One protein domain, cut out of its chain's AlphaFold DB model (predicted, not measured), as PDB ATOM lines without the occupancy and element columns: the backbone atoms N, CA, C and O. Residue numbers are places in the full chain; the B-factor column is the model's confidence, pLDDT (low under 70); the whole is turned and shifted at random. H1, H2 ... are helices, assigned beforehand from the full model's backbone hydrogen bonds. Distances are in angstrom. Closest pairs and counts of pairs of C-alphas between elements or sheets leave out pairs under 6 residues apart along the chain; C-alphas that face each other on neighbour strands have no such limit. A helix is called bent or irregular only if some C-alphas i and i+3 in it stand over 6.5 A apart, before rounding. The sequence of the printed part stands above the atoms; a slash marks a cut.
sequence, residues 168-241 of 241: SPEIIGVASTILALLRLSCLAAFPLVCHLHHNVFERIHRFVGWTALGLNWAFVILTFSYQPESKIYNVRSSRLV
ATOM      1  N   SER A 168      35.404  45.783 -33.085       78.56
ATOM      2  CA  SER A 168      34.884  46.356 -34.325       78.56
ATOM      3  C   SER A 168      33.435  46.877 -34.163       78.56
ATOM      4  O   SER A 168      32.594  46.208 -33.547       78.56
ATOM      5  N   PRO A 169      33.104  48.041 -34.757       83.25
ATOM      6  CA  PRO A 169      31.745  48.581 -34.739       83.25
ATOM      7  C   PRO A 169      30.749  47.692 -35.497       83.25
ATOM      8  O   PRO A 169      29.573  47.645 -35.137       83.25
ATOM      9  N   GLU A 170      31.202  46.946 -36.506       83.81
ATOM     10  CA  GLU A 170      30.359  46.028 -37.273       83.81
ATOM     11  C   GLU A 170      29.873  44.853 -36.412       83.81
ATOM     12  O   GLU A 170      28.687  44.521 -36.440       83.81
ATOM     13  N   ILE A 171      30.746  44.266 -35.584       83.38
ATOM     14  CA  ILE A 171      30.384  43.170 -34.664       83.38
ATOM     15  C   ILE A 171      29.326  43.646 -33.659       83.38
ATOM     16  O   ILE A 171      28.345  42.945 -33.400       83.38
ATOM     17  N   ILE A 172      29.488  44.863 -33.134       87.00
ATOM     18  CA  ILE A 172      28.533  45.495 -32.213       87.00
ATOM     19  C   ILE A 172      27.187  45.752 -32.912       87.00
ATOM     20  O   ILE A 172      26.124  45.478 -32.344       87.00
ATOM     21  N   GLY A 173      27.210  46.236 -34.157       88.50
ATOM     22  CA  GLY A 173      26.013  46.463 -34.972       88.50
ATOM     23  C   GLY A 173      25.230  45.177 -35.250       88.50
ATOM     24  O   GLY A 173      24.011  45.127 -35.068       88.50
ATOM     25  N   VAL A 174      25.921  44.094 -35.609       88.12
ATOM     26  CA  VAL A 174      25.273  42.794 -35.844       88.12
ATOM     27  C   VAL A 174      24.722  42.215 -34.537       88.12
ATOM     28  O   VAL A 174      23.562  41.803 -34.495       88.12
ATOM     29  N   ALA A 175      25.493  42.244 -33.445       88.00
ATOM     30  CA  ALA A 175      25.051  41.746 -32.139       88.00
ATOM     31  C   ALA A 175      23.821  42.498 -31.600       88.00
ATOM     32  O   ALA A 175      22.876  41.881 -31.102       88.00
ATOM     33  N   SER A 176      23.803  43.827 -31.727       91.31
ATOM     34  CA  SER A 176      22.660  44.654 -31.322       91.31
ATOM     35  C   SER A 176      21.415  44.388 -32.173       91.31
ATOM     36  O   SER A 176      20.313  44.299 -31.626       91.31
ATOM     37  N   THR A 177      21.581  44.160 -33.479       91.94
ATOM     38  CA  THR A 177      20.478  43.783 -34.377       91.94
ATOM     39  C   THR A 177      19.889  42.420 -34.003       91.94
ATOM     40  O   THR A 177      18.671  42.288 -33.888       91.94
ATOM     41  N   ILE A 178      20.732  41.415 -33.729       90.62
ATOM     42  CA  ILE A 178      20.290  40.095 -33.240       90.62
ATOM     43  C   ILE A 178      19.494  40.250 -31.942       90.62
ATOM     44  O   ILE A 178      18.396  39.707 -31.815       90.62
ATOM     45  N   LEU A 179      20.006  41.024 -30.985       92.44
ATOM     46  CA  LEU A 179      19.323  41.267 -29.716       92.44
ATOM     47  C   LEU A 179      17.943  41.926 -29.912       92.44
ATOM     48  O   LEU A 179      16.981  41.537 -29.245       92.44
ATOM     49  N   ALA A 180      17.828  42.899 -30.818       93.31
ATOM     50  CA  ALA A 180      16.560  43.553 -31.137       93.31
ATOM     51  C   ALA A 180      15.543  42.568 -31.739       93.31
ATOM     52  O   ALA A 180      14.388  42.534 -31.308       93.31
ATOM     53  N   LEU A 181      15.989  41.716 -32.667       92.38
ATOM     54  CA  LEU A 181      15.177  40.650 -33.254       92.38
ATOM     55  C   LEU A 181      14.679  39.671 -32.180       92.38
ATOM     56  O   LEU A 181      13.480  39.416 -32.081       92.38
ATOM     57  N   LEU A 182      15.558  39.176 -31.306       90.31
ATOM     58  CA  LEU A 182      15.156  38.248 -30.242       90.31
ATOM     59  C   LEU A 182      14.142  38.875 -29.274       90.31
ATOM     60  O   LEU A 182      13.183  38.209 -28.878       90.31
ATOM     61  N   ARG A 183      14.305  40.157 -28.928       91.38
ATOM     62  CA  ARG A 183      13.329  40.895 -28.111       91.38
ATOM     63  C   ARG A 183      11.975  41.004 -28.801       91.38
ATOM     64  O   ARG A 183      10.964  40.742 -28.155       91.38
ATOM     65  N   LEU A 184      11.949  41.330 -30.094       90.75
ATOM     66  CA  LEU A 184      10.714  41.384 -30.879       90.75
ATOM     67  C   LEU A 184       9.996  40.027 -30.893       90.75
ATOM     68  O   LEU A 184       8.783  39.977 -30.702       90.75
ATOM     69  N   SER A 185      10.740  38.928 -31.039       90.56
ATOM     70  CA  SER A 185      10.177  37.574 -30.956       90.56
ATOM     71  C   SER A 185       9.578  37.281 -29.574       90.56
ATOM     72  O   SER A 185       8.468  36.761 -29.484       90.56
ATOM     73  N   CYS A 186      10.262  37.674 -28.491       89.38
ATOM     74  CA  CYS A 186       9.754  37.505 -27.126       89.38
ATOM     75  C   CYS A 186       8.484  38.334 -26.865       89.38
ATOM     76  O   CYS A 186       7.564  37.850 -26.214       89.38
ATOM     77  N   LEU A 187       8.419  39.564 -27.387       88.56
ATOM     78  CA  LEU A 187       7.247  40.441 -27.287       88.56
ATOM     79  C   LEU A 187       6.048  39.870 -28.055       88.56
ATOM     80  O   LEU A 187       4.939  39.846 -27.528       88.56
ATOM     81  N   ALA A 188       6.271  39.363 -29.270       86.12
ATOM     82  CA  ALA A 188       5.224  38.718 -30.061       86.12
ATOM     83  C   ALA A 188       4.696  37.436 -29.394       86.12
ATOM     84  O   ALA A 188       3.518  37.116 -29.521       86.12
ATOM     85  N   ALA A 189       5.553  36.726 -28.656       84.31
ATOM     86  CA  ALA A 189       5.194  35.531 -27.894       84.31
ATOM     87  C   ALA A 189       4.442  35.827 -26.582       84.31
ATOM     88  O   ALA A 189       4.072  34.889 -25.873       84.31
ATOM     89  N   PHE A 190       4.210  37.097 -26.232       85.31
ATOM     90  CA  PHE A 190       3.435  37.446 -25.046       85.31
ATOM     91  C   PHE A 190       1.996  36.903 -25.165       85.31
ATOM     92  O   PHE A 190       1.394  37.052 -26.235       85.31
ATOM     93  N   PRO A 191       1.408  36.312 -24.099       80.25
ATOM     94  CA  PRO A 191       0.122  35.617 -24.187       80.25
ATOM     95  C   PRO A 191      -0.994  36.459 -24.811       80.25
ATOM     96  O   PRO A 191      -1.718  35.962 -25.663       80.25
ATOM     97  N   LEU A 192      -1.076  37.751 -24.479       77.81
ATOM     98  CA  LEU A 192      -2.091  38.651 -25.038       77.81
ATOM     99  C   LEU A 192      -1.988  38.778 -26.570       77.81
ATOM    100  O   LEU A 192      -2.996  38.765 -27.265       77.81
ATOM    101  N   VAL A 193      -0.768  38.888 -27.106       77.31
ATOM    102  CA  VAL A 193      -0.532  39.085 -28.545       77.31
ATOM    103  C   VAL A 193      -0.720  37.775 -29.304       77.31
ATOM    104  O   VAL A 193      -1.364  37.761 -30.349       77.31
ATOM    105  N   CYS A 194      -0.194  36.676 -28.766       83.19
ATOM    106  CA  CYS A 194      -0.258  35.362 -29.400       83.19
ATOM    107  C   CYS A 194      -1.681  34.779 -29.416       83.19
ATOM    108  O   CYS A 194      -2.069  34.168 -30.412       83.19
ATOM    109  N   HIS A 195      -2.473  35.011 -28.360       86.31
ATOM    110  CA  HIS A 195      -3.875  34.587 -28.325       86.31
ATOM    111  C   HIS A 195      -4.769  35.459 -29.211       86.31
ATOM    112  O   HIS A 195      -5.602  34.922 -29.932       86.31
ATOM    113  N   LEU A 196      -4.589  36.786 -29.197       85.50
ATOM    114  CA  LEU A 196      -5.465  37.692 -29.947       85.50
ATOM    115  C   LEU A 196      -5.115  37.762 -31.442       85.50
ATOM    116  O   LEU A 196      -5.996  37.902 -32.284       85.50
ATOM    117  N   HIS A 197      -3.829  37.662 -31.790       89.75
ATOM    118  CA  HIS A 197      -3.334  37.827 -33.157       89.75
ATOM    119  C   HIS A 197      -2.422  36.669 -33.572       89.75
ATOM    120  O   HIS A 197      -1.273  36.869 -33.973       89.75
ATOM    121  N   HIS A 198      -2.950  35.447 -33.520       87.06
ATOM    122  CA  HIS A 198      -2.193  34.225 -33.796       87.06
ATOM    123  C   HIS A 198      -1.423  34.261 -35.133       87.06
ATOM    124  O   HIS A 198      -0.222  34.008 -35.171       87.06
ATOM    125  N   ASN A 199      -2.068  34.698 -36.222       90.62
ATOM    126  CA  ASN A 199      -1.435  34.805 -37.545       90.62
ATOM    127  C   ASN A 199      -0.264  35.805 -37.581       90.62
ATOM    128  O   ASN A 199       0.717  35.615 -38.305       90.62
ATOM    129  N   VAL A 200      -0.371  36.895 -36.817       88.06
ATOM    130  CA  VAL A 200       0.687  37.909 -36.716       88.06
ATOM    131  C   VAL A 200       1.845  37.352 -35.900       88.06
ATOM    132  O   VAL A 200       2.996  37.477 -36.320       88.06
ATOM    133  N   PHE A 201       1.544  36.682 -34.787       89.69
ATOM    134  CA  PHE A 201       2.532  35.977 -33.983       89.69
ATOM    135  C   PHE A 201       3.322  34.971 -34.824       89.69
ATOM    136  O   PHE A 201       4.550  35.053 -34.857       89.69
ATOM    137  N   GLU A 202       2.651  34.077 -35.555       88.88
ATOM    138  CA  GLU A 202       3.334  33.062 -36.361       88.88
ATOM    139  C   GLU A 202       4.246  33.687 -37.417       88.88
ATOM    140  O   GLU A 202       5.391  33.257 -37.593       88.88
ATOM    141  N   ARG A 203       3.769  34.737 -38.097       91.50
ATOM    142  CA  ARG A 203       4.543  35.447 -39.118       91.50
ATOM    143  C   ARG A 203       5.782  36.104 -38.524       91.50
ATOM    144  O   ARG A 203       6.874  35.904 -39.056       91.50
ATOM    145  N   ILE A 204       5.622  36.872 -37.446       91.56
ATOM    146  CA  ILE A 204       6.736  37.565 -36.785       91.56
ATOM    147  C   ILE A 204       7.725  36.534 -36.252       91.56
ATOM    148  O   ILE A 204       8.910  36.628 -36.549       91.56
ATOM    149  N   HIS A 205       7.257  35.520 -35.528       90.00
ATOM    150  CA  HIS A 205       8.119  34.507 -34.929       90.00
ATOM    151  C   HIS A 205       8.914  33.731 -35.988       90.00
ATOM    152  O   HIS A 205      10.118  33.527 -35.822       90.00
ATOM    153  N   ARG A 206       8.278  33.356 -37.109       90.94
ATOM    154  CA  ARG A 206       8.952  32.668 -38.218       90.94
ATOM    155  C   ARG A 206       9.960  33.583 -38.909       90.94
ATOM    156  O   ARG A 206      11.111  33.192 -39.059       90.94
ATOM    157  N   PHE A 207       9.555  34.793 -39.296       92.62
ATOM    158  CA  PHE A 207      10.433  35.744 -39.981       92.62
ATOM    159  C   PHE A 207      11.651  36.096 -39.124       92.62
ATOM    160  O   PHE A 207      12.790  35.878 -39.531       92.62
ATOM    161  N   VAL A 208      11.406  36.549 -37.895       92.25
ATOM    162  CA  VAL A 208      12.446  36.947 -36.947       92.25
ATOM    163  C   VAL A 208      13.364  35.776 -36.607       92.25
ATOM    164  O   VAL A 208      14.570  35.977 -36.503       92.25
ATOM    165  N   GLY A 209      12.829  34.558 -36.481       89.88
ATOM    166  CA  GLY A 209      13.622  33.350 -36.251       89.88
ATOM    167  C   GLY A 209      14.622  33.070 -37.375       89.88
ATOM    168  O   GLY A 209      15.812  32.906 -37.105       89.88
ATOM    169  N   TRP A 210      14.174  33.073 -38.636       90.81
ATOM    170  CA  TRP A 210      15.053  32.852 -39.793       90.81
ATOM    171  C   TRP A 210      16.077  33.975 -39.970       90.81
ATOM    172  O   TRP A 210      17.256  33.703 -40.205       90.81
ATOM    173  N   THR A 211      15.659  35.231 -39.802       91.50
ATOM    174  CA  THR A 211      16.566  36.382 -39.879       91.50
ATOM    175  C   THR A 211      17.621  36.326 -38.775       91.50
ATOM    176  O   THR A 211      18.807  36.481 -39.057       91.50
ATOM    177  N   ALA A 212      17.227  36.046 -37.529       89.19
ATOM    178  CA  ALA A 212      18.159  35.920 -36.413       89.19
ATOM    179  C   ALA A 212      19.147  34.762 -36.613       89.19
ATOM    180  O   ALA A 212      20.317  34.916 -36.276       89.19
ATOM    181  N   LEU A 213      18.714  33.636 -37.194       89.31
ATOM    182  CA  LEU A 213      19.602  32.519 -37.527       89.31
ATOM    183  C   LEU A 213      20.665  32.930 -38.555       89.31
ATOM    184  O   LEU A 213      21.852  32.696 -38.328       89.31
ATOM    185  N   GLY A 214      20.260  33.582 -39.648       88.50
ATOM    186  CA  GLY A 214      21.191  34.077 -40.668       88.50
ATOM    187  C   GLY A 214      22.183  35.103 -40.112       88.50
ATOM    188  O   GLY A 214      23.387  34.993 -40.346       88.50
ATOM    189  N   LEU A 215      21.700  36.059 -39.310       88.19
ATOM    190  CA  LEU A 215      22.565  37.044 -38.656       88.19
ATOM    191  C   LEU A 215      23.507  36.407 -37.630       88.19
ATOM    192  O   LEU A 215      24.634  36.869 -37.496       88.19
ATOM    193  N   ASN A 216      23.084  35.361 -36.917       86.06
ATOM    194  CA  ASN A 216      23.948  34.661 -35.966       86.06
ATOM    195  C   ASN A 216      25.109  33.960 -36.688       86.06
ATOM    196  O   ASN A 216      26.257  34.115 -36.287       86.06
ATOM    197  N   TRP A 217      24.846  33.293 -37.817       86.94
ATOM    198  CA  TRP A 217      25.912  32.748 -38.665       86.94
ATOM    199  C   TRP A 217      26.868  33.830 -39.164       86.94
ATOM    200  O   TRP A 217      28.084  33.662 -39.067       86.94
ATOM    201  N   ALA A 218      26.336  34.964 -39.627       85.38
ATOM    202  CA  ALA A 218      27.162  36.105 -40.005       85.38
ATOM    203  C   ALA A 218      28.016  36.593 -38.823       85.38
ATOM    204  O   ALA A 218      29.221  36.766 -38.976       85.38
ATOM    205  N   PHE A 219      27.425  36.747 -37.636       85.12
ATOM    206  CA  PHE A 219      28.109  37.156 -36.408       85.12
ATOM    207  C   PHE A 219      29.249  36.205 -36.027       85.12
ATOM    208  O   PHE A 219      30.340  36.661 -35.688       85.12
ATOM    209  N   VAL A 220      29.022  34.893 -36.117       83.31
ATOM    210  CA  VAL A 220      30.044  33.869 -35.871       83.31
ATOM    211  C   VAL A 220      31.194  34.018 -36.870       83.31
ATOM    212  O   VAL A 220      32.345  34.142 -36.454       83.31
ATOM    213  N   ILE A 221      30.898  34.093 -38.170       82.06
ATOM    214  CA  ILE A 221      31.915  34.253 -39.223       82.06
ATOM    215  C   ILE A 221      32.708  35.553 -39.034       82.06
ATOM    216  O   ILE A 221      33.935  35.533 -39.123       82.06
ATOM    217  N   LEU A 222      32.030  36.666 -38.737       80.62
ATOM    218  CA  LEU A 222      32.641  37.969 -38.453       80.62
ATOM    219  C   LEU A 222      33.578  37.885 -37.249       80.62
ATOM    220  O   LEU A 222      34.724  38.309 -37.344       80.62
ATOM    221  N   THR A 223      33.126  37.278 -36.152       77.56
ATOM    222  CA  THR A 223      33.916  37.135 -34.921       77.56
ATOM    223  C   THR A 223      35.151  36.258 -35.133       77.56
ATOM    224  O   THR A 223      36.224  36.596 -34.645       77.56
ATOM    225  N   PHE A 224      35.042  35.160 -35.892       77.44
ATOM    226  CA  PHE A 224      36.185  34.290 -36.204       77.44
ATOM    227  C   PHE A 224      37.146  34.886 -37.239       77.44
ATOM    228  O   PHE A 224      38.345  34.602 -37.208       77.44
ATOM    229  N   SER A 225      36.633  35.702 -38.161       77.75
ATOM    230  CA  SER A 225      37.445  36.364 -39.188       77.75
ATOM    231  C   SER A 225      38.127  37.631 -38.670       77.75
ATOM    232  O   SER A 225      39.085  38.099 -39.287       77.75
ATOM    233  N   TYR A 226      37.647  38.204 -37.564       75.00
ATOM    234  CA  TYR A 226      38.171  39.441 -36.999       75.00
ATOM    235  C   TYR A 226      39.488  39.211 -36.252       75.00
ATOM    236  O   TYR A 226      39.563  38.425 -35.307       75.00
ATOM    237  N   GLN A 227      40.541  39.918 -36.668       66.56
ATOM    238  CA  GLN A 227      41.806  39.969 -35.941       66.56
ATOM    239  C   GLN A 227      41.861  41.247 -35.089       66.56
ATOM    240  O   GLN A 227      41.955  42.337 -35.658       66.56
ATOM    241  N   PRO A 228      41.841  41.141 -33.747       63.78
ATOM    242  CA  PRO A 228      41.809  42.313 -32.869       63.78
ATOM    243  C   PRO A 228      43.082  43.171 -32.979       63.78
ATOM    244  O   PRO A 228      43.000  44.393 -32.937       63.78
ATOM    245  N   GLU A 229      44.237  42.543 -33.219       60.31
ATOM    246  CA  GLU A 229      45.546  43.214 -33.306       60.31
ATOM    247  C   GLU A 229      45.720  44.067 -34.572       60.31
ATOM    248  O   GLU A 229      46.379  45.103 -34.554       60.31
ATOM    249  N   SER A 230      45.139  43.639 -35.697       60.28
ATOM    250  CA  SER A 230      45.321  44.296 -36.997       60.28
ATOM    251  C   SER A 230      44.098  45.093 -37.449       60.28
ATOM    252  O   SER A 230      44.193  45.828 -38.428       60.28
ATOM    253  N   LYS A 231      42.952  44.959 -36.758       63.59
ATOM    254  CA  LYS A 231      41.637  45.498 -37.162       63.59
ATOM    255  C   LYS A 231      41.240  45.116 -38.598       63.59
ATOM    256  O   LYS A 231      40.464  45.819 -39.239       63.59
ATOM    257  N   ILE A 232      41.764  43.998 -39.105       69.00
ATOM    258  CA  ILE A 232      41.508  43.490 -40.456       69.00
ATOM    259  C   ILE A 232      40.703  42.191 -40.363       69.00
ATOM    260  O   ILE A 232      40.969  41.323 -39.529       69.00
ATOM    261  N   TYR A 233      39.732  42.038 -41.263       63.50
ATOM    262  CA  TYR A 233      39.008  40.786 -41.458       63.50
ATOM    263  C   TYR A 233      39.823  39.853 -42.352       63.50
ATOM    264  O   TYR A 233      40.098  40.172 -43.508       63.50
ATOM    265  N   ASN A 234      40.207  38.689 -41.836       67.38
ATOM    266  CA  ASN A 234      40.899  37.666 -42.610       67.38
ATOM    267  C   ASN A 234      40.072  36.381 -42.626       67.38
ATOM    268  O   ASN A 234      40.112  35.586 -41.686       67.38
ATOM    269  N   VAL A 235      39.344  36.172 -43.722       61.50
ATOM    270  CA  VAL A 235      38.552  34.961 -43.966       61.50
ATOM    271  C   VAL A 235      39.494  33.837 -44.414       61.50
ATOM    272  O   VAL A 235      39.521  33.432 -45.575       61.50
ATOM    273  N   ARG A 236      40.348  33.352 -43.508       60.41
ATOM    274  CA  ARG A 236      41.201  32.186 -43.765       60.41
ATOM    275  C   ARG A 236      40.482  30.930 -43.277       60.41
ATOM    276  O   ARG A 236      40.326  30.738 -42.076       60.41
ATOM    277  N   SER A 237      40.072  30.089 -44.231       54.25
ATOM    278  CA  SER A 237      39.226  28.896 -44.042       54.25
ATOM    279  C   SER A 237      39.686  27.947 -42.919       54.25
ATOM    280  O   SER A 237      38.862  27.344 -42.241       54.25
ATOM    281  N   SER A 238      40.989  27.884 -42.619       55.94
ATOM    282  CA  SER A 238      41.555  27.029 -41.563       55.94
ATOM    283  C   SER A 238      41.195  27.409 -40.118       55.94
ATOM    284  O   SER A 238      41.596  26.700 -39.203       55.94
ATOM    285  N   ARG A 239      40.454  28.502 -39.889       54.44
ATOM    286  CA  ARG A 239      39.894  28.866 -38.570       54.44
ATOM    287  C   ARG A 239      38.385  28.636 -38.435       54.44
ATOM    288  O   ARG A 239      37.851  28.863 -37.355       54.44
ATOM    289  N   LEU A 240      37.707  28.242 -39.515       52.16
ATOM    290  CA  LEU A 240      36.246  28.100 -39.568       52.16
ATOM    291  C   LEU A 240      35.761  26.644 -39.440       52.16
ATOM    292  O   LEU A 240      34.552  26.422 -39.474       52.16
ATOM    293  N   VAL A 241      36.676  25.674 -39.294       42.31
ATOM    294  CA  VAL A 241      36.394  24.230 -39.172       42.31
ATOM    295  C   VAL A 241      36.962  23.692 -37.869       42.31
ATOM    296  O   VAL A 241      38.130  24.030 -37.573       42.31
TER     297      VAL A 241
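AT A GLANCE: This is residues 168 to 241 of the 241 residues of the protein "uncharacterized protein LOC104613140" of Nelumbo nucifera (UniProt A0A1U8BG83). Two long helices, H1 and H3, lie side by side and run opposite ways, and the short helix H2 makes the turn between them at one end of a rod. At the other end of the rod, past the end of H3, a tail with no named element, residues 226 to 241, makes a short loop paired with itself and then runs across that end. The printed part has 74 residues with three named helices, in the order H1, H2, H3, and no named strand; the class is all helix. The whole is loose, with a radius of gyration of the C-alphas of 16.3 A, and the C-alphas span 51 by 23 by 12 A along their three main axes.

IN THESE COORDINATES: The printed part begins at Ser 168, one residue before H1. H1 holds residues 169 to 188, Pro 169 to Ala 188, and measures 28.7 A from its first to its last C-alpha; C-alpha 169 is at (31.745, 48.581, -34.739) and C-alpha 188 at (5.224, 38.718, -30.061), and x falls along the helix. After a tight link of 2 residues comes H2, residues 191 to 196, Pro 191 to Leu 196, which has 6 residues and measures 8.3 A. One residue, His 197, makes the tight link to H3. H3 holds residues 198 to 225, His 198 to Ser 225, and is the longest helix, with 28 residues and 40.1 A from its first to its last C-alpha. In H3 x rises again, from C-alpha 198 at (-2.193, 34.225, -33.796) to C-alpha 225 at (37.445, 36.364, -39.188). No helix is bent or irregular.

HOW THE PARTS SIT: H1 and H3 touch, with 22 pairs of C-alphas within 8 A. Their closest C-alphas, those of Ser 185 and His 205, are 5.4 A apart, and their centres are 9.0 A apart. They run opposite ways at a shallow tilt of 21 degrees. H1 and H2 are close but not clearly touching: their closest C-alphas are those of Ala 188 and Cys 194, 6.5 A apart. H1 and H2 run the same way at a steep tilt of 66 degrees. H2 and H3 touch only at the corner by their link, and only just, with 3 pairs of C-alphas within 8 A. The closest C-alphas of H2 and H3 are those of Cys 194 and Phe 201, 5.4 A apart, and H3 touches H2 with residues 200 to 201 alone. H2 and H3 run opposite ways at a steep tilt of 51 degrees. In the backbones of H1, H2 and H3 every O i to N i+4 pair is within hydrogen-bond range. Past H3, residues 226 to 227 pair with residues 232 to 233, antiparallel.

THE WHOLE: The outline is a rod, and the two C-alphas farthest apart, those of Leu 196 and Ser 230, are 51.7 A from each other. The first and last printed C-alphas, those of Ser 168 and Val 241, are 22.7 A apart. The printed part has no cut, and it ends at residue 241, the chain's last residue. Both links between helices are tight. The 16 residues 226 to 241 have their C-alphas 17 to 25 A from the mean of all C-alphas. The mean pLDDT of the printed part is 81.4; it is 89 in H1, 82 in H2 and 87 in H3. The model's confidence is low in residues 227 to 241, 15 residues with pLDDT under 70.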